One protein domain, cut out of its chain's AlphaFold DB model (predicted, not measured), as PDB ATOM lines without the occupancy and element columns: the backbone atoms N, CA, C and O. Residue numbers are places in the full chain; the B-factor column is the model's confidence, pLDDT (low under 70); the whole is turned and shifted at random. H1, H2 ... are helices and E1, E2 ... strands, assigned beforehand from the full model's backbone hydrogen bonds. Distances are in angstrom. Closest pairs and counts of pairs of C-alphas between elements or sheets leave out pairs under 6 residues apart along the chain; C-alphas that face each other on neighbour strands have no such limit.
ATOM      1  N   TYR A  14     -29.003  35.670  39.909       97.50
ATOM      2  CA  TYR A  14     -29.570  35.884  38.581       97.50
ATOM      3  C   TYR A  14     -30.062  37.318  38.394       97.50
ATOM      4  O   TYR A  14     -30.369  38.028  39.359       97.50
ATOM      5  N   ARG A  15     -30.211  37.731  37.134       97.75
ATOM      6  CA  ARG A  15     -30.920  38.955  36.757       97.75
ATOM      7  C   ARG A  15     -32.335  38.618  36.307       97.75
ATOM      8  O   ARG A  15     -32.545  37.745  35.472       97.75
ATOM      9  N   VAL A  16     -33.311  39.372  36.813       97.25
ATOM     10  CA  VAL A  16     -34.680  39.329  36.283       97.25
ATOM     11  C   VAL A  16     -34.679  39.900  34.867       97.25
ATOM     12  O   VAL A  16     -34.276  41.043  34.657       97.25
ATOM     13  N   VAL A  17     -35.140  39.100  33.910       97.81
ATOM     14  CA  VAL A  17     -35.239  39.453  32.488       97.81
ATOM     15  C   VAL A  17     -36.625  40.001  32.170       97.81
ATOM     16  O   VAL A  17     -36.752  41.001  31.470       97.81
ATOM     17  N   SER A  18     -37.679  39.370  32.691       97.62
ATOM     18  CA  SER A  18     -39.048  39.857  32.513       97.62
ATOM     19  C   SER A  18     -39.964  39.415  33.650       97.62
ATOM     20  O   SER A  18     -39.699  38.434  34.346       97.62
ATOM     21  N   VAL A  19     -41.058  40.155  33.840       97.31
ATOM     22  CA  VAL A  19     -42.128  39.785  34.770       97.31
ATOM     23  C   VAL A  19     -43.450  39.809  34.022       97.31
ATOM     24  O   VAL A  19     -43.898  40.866  33.577       97.31
ATOM     25  N   LYS A  20     -44.084  38.644  33.894       97.06
ATOM     26  CA  LYS A  20     -45.379  38.491  33.228       97.06
ATOM     27  C   LYS A  20     -46.470  38.294  34.273       97.06
ATOM     28  O   LYS A  20     -46.378  37.397  35.107       97.06
ATOM     29  N   ARG A  21     -47.514  39.120  34.198       97.44
ATOM     30  CA  ARG A  21     -48.695  39.058  35.069       97.44
ATOM     31  C   ARG A  21     -49.933  38.783  34.226       97.44
ATOM     32  O   ARG A  21     -50.149  39.459  33.224       97.44
ATOM     33  N   GLY A  22     -50.727  37.790  34.615       94.69
ATOM     34  CA  GLY A  22     -51.977  37.458  33.932       94.69
ATOM     35  C   GLY A  22     -52.493  36.068  34.289       94.69
ATOM     36  O   GLY A  22     -51.733  35.215  34.739       94.69
ATOM     37  N   GLY A  23     -53.798  35.841  34.112       90.75
ATOM     38  CA  GLY A  23     -54.412  34.525  34.337       90.75
ATOM     39  C   GLY A  23     -54.276  34.000  35.773       90.75
ATOM     40  O   GLY A  23     -54.130  32.800  35.965       90.75
ATOM     41  N   GLY A  24     -54.256  34.891  36.774       94.50
ATOM     42  CA  GLY A  24     -54.096  34.522  38.189       94.50
ATOM     43  C   GLY A  24     -52.665  34.162  38.597       94.50
ATOM     44  O   GLY A  24     -52.445  33.620  39.681       94.50
ATOM     45  N   HIS A  25     -51.685  34.436  37.736       96.12
ATOM     46  CA  HIS A  25     -50.308  34.013  37.931       96.12
ATOM     47  C   HIS A  25     -49.305  35.130  37.638       96.12
ATOM     48  O   HIS A  25     -49.456  35.902  36.686       96.12
ATOM     49  N   THR A  26     -48.245  35.160  38.445       97.25
ATOM     50  CA  THR A  26     -47.066  36.005  38.238       97.25
ATOM     51  C   THR A  26     -45.883  35.104  37.900       97.25
ATOM     52  O   THR A  26     -45.537  34.214  38.678       97.25
ATOM     53  N   PHE A  27     -45.265  35.330  36.744       96.94
ATOM     54  CA  PHE A  27     -44.043  34.654  36.312       96.94
ATOM     55  C   PHE A  27     -42.883  35.644  36.334       96.94
ATOM     56  O   PHE A  27     -42.984  36.725  35.750       96.94
ATOM     57  N   VAL A  28     -41.790  35.267  36.987       97.19
ATOM     58  CA  VAL A  28     -40.547  36.039  37.054       97.19
ATOM     59  C   VAL A  28     -39.491  35.256  36.287       97.19
ATOM     60  O   VAL A  28     -39.017  34.226  36.762       97.19
ATOM     61  N   ALA A  29     -39.159  35.718  35.084       97.62
ATOM     62  CA  ALA A  29     -38.151  35.087  34.245       97.62
ATOM     63  C   ALA A  29     -36.759  35.619  34.589       97.62
ATOM     64  O   ALA A  29     -36.570  36.836  34.692       97.62
ATOM     65  N   VAL A  30     -35.791  34.719  34.727       98.06
ATOM     66  CA  VAL A  30     -34.385  35.043  34.991       98.06
ATOM     67  C   VAL A  30     -33.469  34.587  33.855       98.06
ATOM     68  O   VAL A  30     -33.871  33.817  32.987       98.06
ATOM     69  N   ASP A  31     -32.233  35.080  33.845       97.56
ATOM     70  CA  ASP A  31     -31.221  34.771  32.829       97.56
ATOM     71  C   ASP A  31     -30.552  33.390  32.977       97.56
ATOM     72  O   ASP A  31     -29.799  32.994  32.081       97.56
ATOM     73  N   GLY A  32     -30.875  32.652  34.046       97.00
ATOM     74  CA  GLY A  32     -30.484  31.256  34.277       97.00
ATOM     75  C   GLY A  32     -31.578  30.221  33.973       97.00
ATOM     76  O   GLY A  32     -32.471  30.453  33.146       97.00
ATOM     77  N   GLY A  33     -31.533  29.058  34.631       96.31
ATOM     78  CA  GLY A  33     -32.598  28.051  34.568       96.31
ATOM     79  C   GLY A  33     -32.113  26.607  34.653       96.31
ATOM     80  O   GLY A  33     -31.176  26.282  35.365       96.31
ATOM     81  N   MET A  34     -32.747  25.710  33.896       96.44
ATOM     82  CA  MET A  34     -32.413  24.282  33.937       96.44
ATOM     83  C   MET A  34     -30.935  23.992  33.607       96.44
ATOM     84  O   MET A  34     -30.356  23.064  34.160       96.44
ATOM     85  N   GLY A  35     -30.311  24.800  32.743       95.75
ATOM     86  CA  GLY A  35     -28.905  24.636  32.362       95.75
ATOM     87  C   GLY A  35     -27.886  24.889  33.483       95.75
ATOM     88  O   GLY A  35     -26.778  24.369  33.396       95.75
ATOM     89  N   ASP A  36     -28.239  25.657  34.520       95.81
ATOM     90  CA  ASP A  36     -27.352  25.971  35.657       95.81
ATOM     91  C   ASP A  36     -27.861  25.434  37.004       95.81
ATOM     92  O   ASP A  36     -27.055  25.175  37.896       95.81
ATOM     93  N   ASN A  37     -29.166  25.188  37.141       95.44
ATOM     94  CA  ASN A  37     -29.773  24.549  38.303       95.44
ATOM     95  C   ASN A  37     -30.773  23.457  37.882       95.44
ATOM     96  O   ASN A  37     -31.994  23.589  38.004       95.44
ATOM     97  N   LEU A  38     -30.225  22.352  37.380       95.69
ATOM     98  CA  LEU A  38     -30.975  21.211  36.852       95.69
ATOM     99  C   LEU A  38     -31.777  20.446  37.927       95.69
ATOM    100  O   LEU A  38     -32.763  19.777  37.612       95.69
ATOM    101  N   GLU A  39     -31.387  20.551  39.203       95.69
ATOM    102  CA  GLU A  39     -31.998  19.816  40.323       95.69
ATOM    103  C   GLU A  39     -33.492  20.123  40.496       95.69
ATOM    104  O   GLU A  39     -34.278  19.235  40.845       95.69
ATOM    105  N   VAL A  40     -33.894  21.367  40.210       94.31
ATOM    106  CA  VAL A  40     -35.300  21.790  40.244       94.31
ATOM    107  C   VAL A  40     -36.116  20.993  39.227       94.31
ATOM    108  O   VAL A  40     -37.186  20.489  39.554       94.31
ATOM    109  N   SER A  41     -35.603  20.827  38.008       94.12
ATOM    110  CA  SER A  41     -36.313  20.132  36.932       94.12
ATOM    111  C   SER A  41     -36.290  18.612  37.097       94.12
ATOM    112  O   SER A  41     -37.320  17.973  36.895       94.12
ATOM    113  N   LEU A  42     -35.154  18.030  37.502       96.69
ATOM    114  CA  LEU A  42     -35.007  16.573  37.618       96.69
ATOM    115  C   LEU A  42     -35.720  15.979  38.830       96.69
ATOM    116  O   LEU A  42     -36.367  14.940  38.713       96.69
ATOM    117  N   TYR A  43     -35.580  16.611  39.996       96.56
ATOM    118  CA  TYR A  43     -36.008  16.018  41.266       96.56
ATOM    119  C   TYR A  43     -36.924  16.933  42.078       96.56
ATOM    120  O   TYR A  43     -37.241  16.613  43.221       96.56
ATOM    121  N   GLN A  44     -37.370  18.059  41.504       94.69
ATOM    122  CA  GLN A  44     -38.243  19.026  42.178       94.69
ATOM    123  C   GLN A  44     -37.633  19.541  43.491       94.69
ATOM    124  O   GLN A  44     -38.345  19.827  44.461       94.69
ATOM    125  N   GLN A  45     -36.297  19.652  43.527       96.12
ATOM    126  CA  GLN A  45     -35.581  20.173  44.683       96.12
ATOM    127  C   GLN A  45     -36.035  21.611  44.946       96.12
ATOM    128  O   GLN A  45     -36.008  22.471  44.066       96.12
ATOM    129  N   ARG A  46     -36.474  21.871  46.180       95.00
ATOM    130  CA  ARG A  46     -36.927  23.200  46.592       95.00
ATOM    131  C   ARG A  46     -35.735  24.058  46.992       95.00
ATOM    132  O   ARG A  46     -34.867  23.594  47.733       95.00
ATOM    133  N   PHE A  47     -35.763  25.305  46.536       93.62
ATOM    134  CA  PHE A  47     -34.847  26.372  46.913       93.62
ATOM    135  C   PHE A  47     -35.648  27.582  47.381       93.62
ATOM    136  O   PHE A  47     -36.783  27.794  46.947       93.62
ATOM    137  N   GLU A  48     -35.040  28.380  48.249       92.00
ATOM    138  CA  GLU A  48     -35.562  29.685  48.622       92.00
ATOM    139  C   GLU A  48     -34.984  30.752  47.689       92.00
ATOM    140  O   GLU A  48     -33.796  30.742  47.370       92.00
ATOM    141  N   ALA A  49     -35.838  31.667  47.232       92.31
ATOM    142  CA  ALA A  49     -35.438  32.787  46.395       92.31
ATOM    143  C   ALA A  49     -35.746  34.098  47.113       92.31
ATOM    144  O   ALA A  49     -36.837  34.285  47.651       92.31
ATOM    145  N   ALA A  50     -34.798  35.029  47.056       92.44
ATOM    146  CA  ALA A  50     -34.939  36.365  47.614       92.44
ATOM    147  C   ALA A  50     -34.489  37.419  46.600       92.44
ATOM    148  O   ALA A  50     -33.637  37.179  45.741       92.44
ATOM    149  N   VAL A  51     -35.040  38.628  46.713       93.38
ATOM    150  CA  VAL A  51     -34.551  39.771  45.939       93.38
ATOM    151  C   VAL A  51     -33.230  40.216  46.557       93.38
ATOM    152  O   VAL A  51     -33.216  40.716  47.673       93.38
ATOM    153  N   ALA A  52     -32.116  40.093  45.835       92.94
ATOM    154  CA  ALA A  52     -30.777  40.331  46.391       92.94
ATOM    155  C   ALA A  52     -30.594  41.706  47.072       92.94
ATOM    156  O   ALA A  52     -29.897  41.821  48.074       92.94
ATOM    157  N   ARG A  53     -31.247  42.761  46.559       92.12
ATOM    158  CA  ARG A  53     -31.212  44.115  47.158       92.12
ATOM    159  C   ARG A  53     -32.150  44.297  48.354       92.12
ATOM    160  O   ARG A  53     -32.065  45.306  49.045       92.12
ATOM    161  N   ARG A  54     -33.073  43.363  48.558       89.81
ATOM    162  CA  ARG A  54     -34.071  43.369  49.626       89.81
ATOM    163  C   ARG A  54     -34.301  41.923  50.088       89.81
ATOM    164  O   ARG A  54     -35.332  41.336  49.759       89.81
ATOM    165  N   PRO A  55     -33.329  41.340  50.807       82.81
ATOM    166  CA  PRO A  55     -33.411  39.949  51.240       82.81
ATOM    167  C   PRO A  55     -34.462  39.748  52.338       82.81
ATOM    168  O   PRO A  55     -34.914  38.632  52.554       82.81
ATOM    169  N   THR A  56     -34.866  40.825  53.020       84.56
ATOM    170  CA  THR A  56     -35.869  40.805  54.086       84.56
ATOM    171  C   THR A  56     -37.123  41.595  53.701       84.56
ATOM    172  O   THR A  56     -37.071  42.658  53.070       84.56
ATOM    173  N   GLY A  57     -38.284  41.079  54.102       80.50
ATOM    174  CA  GLY A  57     -39.595  41.676  53.841       80.50
ATOM    175  C   GLY A  57     -40.574  40.697  53.193       80.50
ATOM    176  O   GLY A  57     -40.273  39.522  53.023       80.50
ATOM    177  N   GLY A  58     -41.768  41.188  52.861       79.00
ATOM    178  CA  GLY A  58     -42.791  40.396  52.173       79.00
ATOM    179  C   GLY A  58     -42.568  40.295  50.661       79.00
ATOM    180  O   GLY A  58     -41.765  41.028  50.082       79.00
ATOM    181  N   GLY A  59     -43.342  39.419  50.024       85.75
ATOM    182  CA  GLY A  59     -43.380  39.229  48.575       85.75
ATOM    183  C   GLY A  59     -44.782  38.858  48.087       85.75
ATOM    184  O   GLY A  59     -45.732  38.815  48.867       85.75
ATOM    185  N   GLU A  60     -44.900  38.589  46.789       88.88
ATOM    186  CA  GLU A  60     -46.098  38.012  46.172       88.88
ATOM    187  C   GLU A  60     -45.822  36.568  45.735       88.88
ATOM    188  O   GLU A  60     -44.685  36.214  45.409       88.88
ATOM    189  N   LEU A  61     -46.860  35.726  45.711       93.25
ATOM    190  CA  LEU A  61     -46.734  34.376  45.170       93.25
ATOM    191  C   LEU A  61     -46.435  34.462  43.670       93.25
ATOM    192  O   LEU A  61     -47.232  34.983  42.889       93.25
ATOM    193  N   CYS A  62     -45.295  33.918  43.264       95.38
ATOM    194  CA  CYS A  62     -44.872  33.906  41.874       95.38
ATOM    195  C   CYS A  62     -44.179  32.592  41.515       95.38
ATOM    196  O   CYS A  62     -43.802  31.799  42.379       95.38
ATOM    197  N   ARG A  63     -44.026  32.362  40.211       95.56
ATOM    198  CA  ARG A  63     -43.231  31.270  39.655       95.56
ATOM    199  C   ARG A  63     -41.941  31.843  39.088       95.56
ATOM    200  O   ARG A  63     -41.988  32.655  38.163       95.56
ATOM    201  N   LEU A  64     -40.812  31.424  39.649       95.94
ATOM    202  CA  LEU A  64     -39.495  31.722  39.104       95.94
ATOM    203  C   LEU A  64     -39.231  30.766  37.938       95.94
ATOM    204  O   LEU A  64     -39.332  29.553  38.113       95.94
ATOM    205  N   VAL A  65     -38.937  31.302  36.755       96.88
ATOM    206  CA  VAL A  65     -38.722  30.507  35.537       96.88
ATOM    207  C   VAL A  65     -37.407  30.881  34.867       96.88
ATOM    208  O   VAL A  65     -36.972  32.032  34.923       96.88
ATOM    209  N   GLY A  66     -36.767  29.892  34.247       96.94
ATOM    210  CA  GLY A  66     -35.567  30.105  33.449       96.94
ATOM    211  C   GLY A  66     -35.879  30.574  32.030       96.94
ATOM    212  O   GLY A  66     -37.034  30.732  31.642       96.94
TER     213      GLY A  66
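AT A GLANCE: This is residues 14 to 66 of the 70 residues of the protein "Diaminopimelate decarboxylase" of Streptomyces sp. SID1034 (UniProt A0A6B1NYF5). Little regular structure: a small three-stranded sheet, hairpin E1-E2 with short E3 beside E2, and a short helix, H1, set off from it; residues 44 to 62 return from H1 to E3 in a wide loop. The 53 printed residues hold E1, E2, H1, E3 along the chain, class mixed, under half in named elements. The sheet, order E1, E2, E3, is mixed; the whole is only just compact, close to loose, radius of gyration of the C-alphas 11.8 A, spans 28 by 27 by 19 A.

HOW THE PARTS SIT: E1, residues 16 to 22, and E2, residues 25 to 30, form an antiparallel hairpin at 167 degrees; N 20 and O 27 are 2.9 A apart, within hydrogen-bond range. E3, residues 63 to 65, is parallel to E2 at 31 degrees; N 28 and O 63 are 2.9 A apart, within range. H1, residues 39 to 43, is not on the sheet, with 0 pairs of C-alphas within 10 A; its O i to N i+4 pair is within range. E2, H1 and E3 form a strand-helix-strand unit, parallel neighbour strands with a helix between.

IN THESE COORDINATES: E1 spans 17.6 A from C-alpha 16 at (-34.680, 39.329, 36.283); E2 spans 16.2 A; H1 5.6 A; E3 6.2 A, ending at C-alpha 65 (-38.722, 30.507, 35.537).

THE WHOLE: The C-alphas of Leu 42 and Gly 57, the two farthest apart, are 30.2 A apart. The printed part has no cut; the H1 to E3 link is long, 19 residues. No printed residue is under 70 in pLDDT.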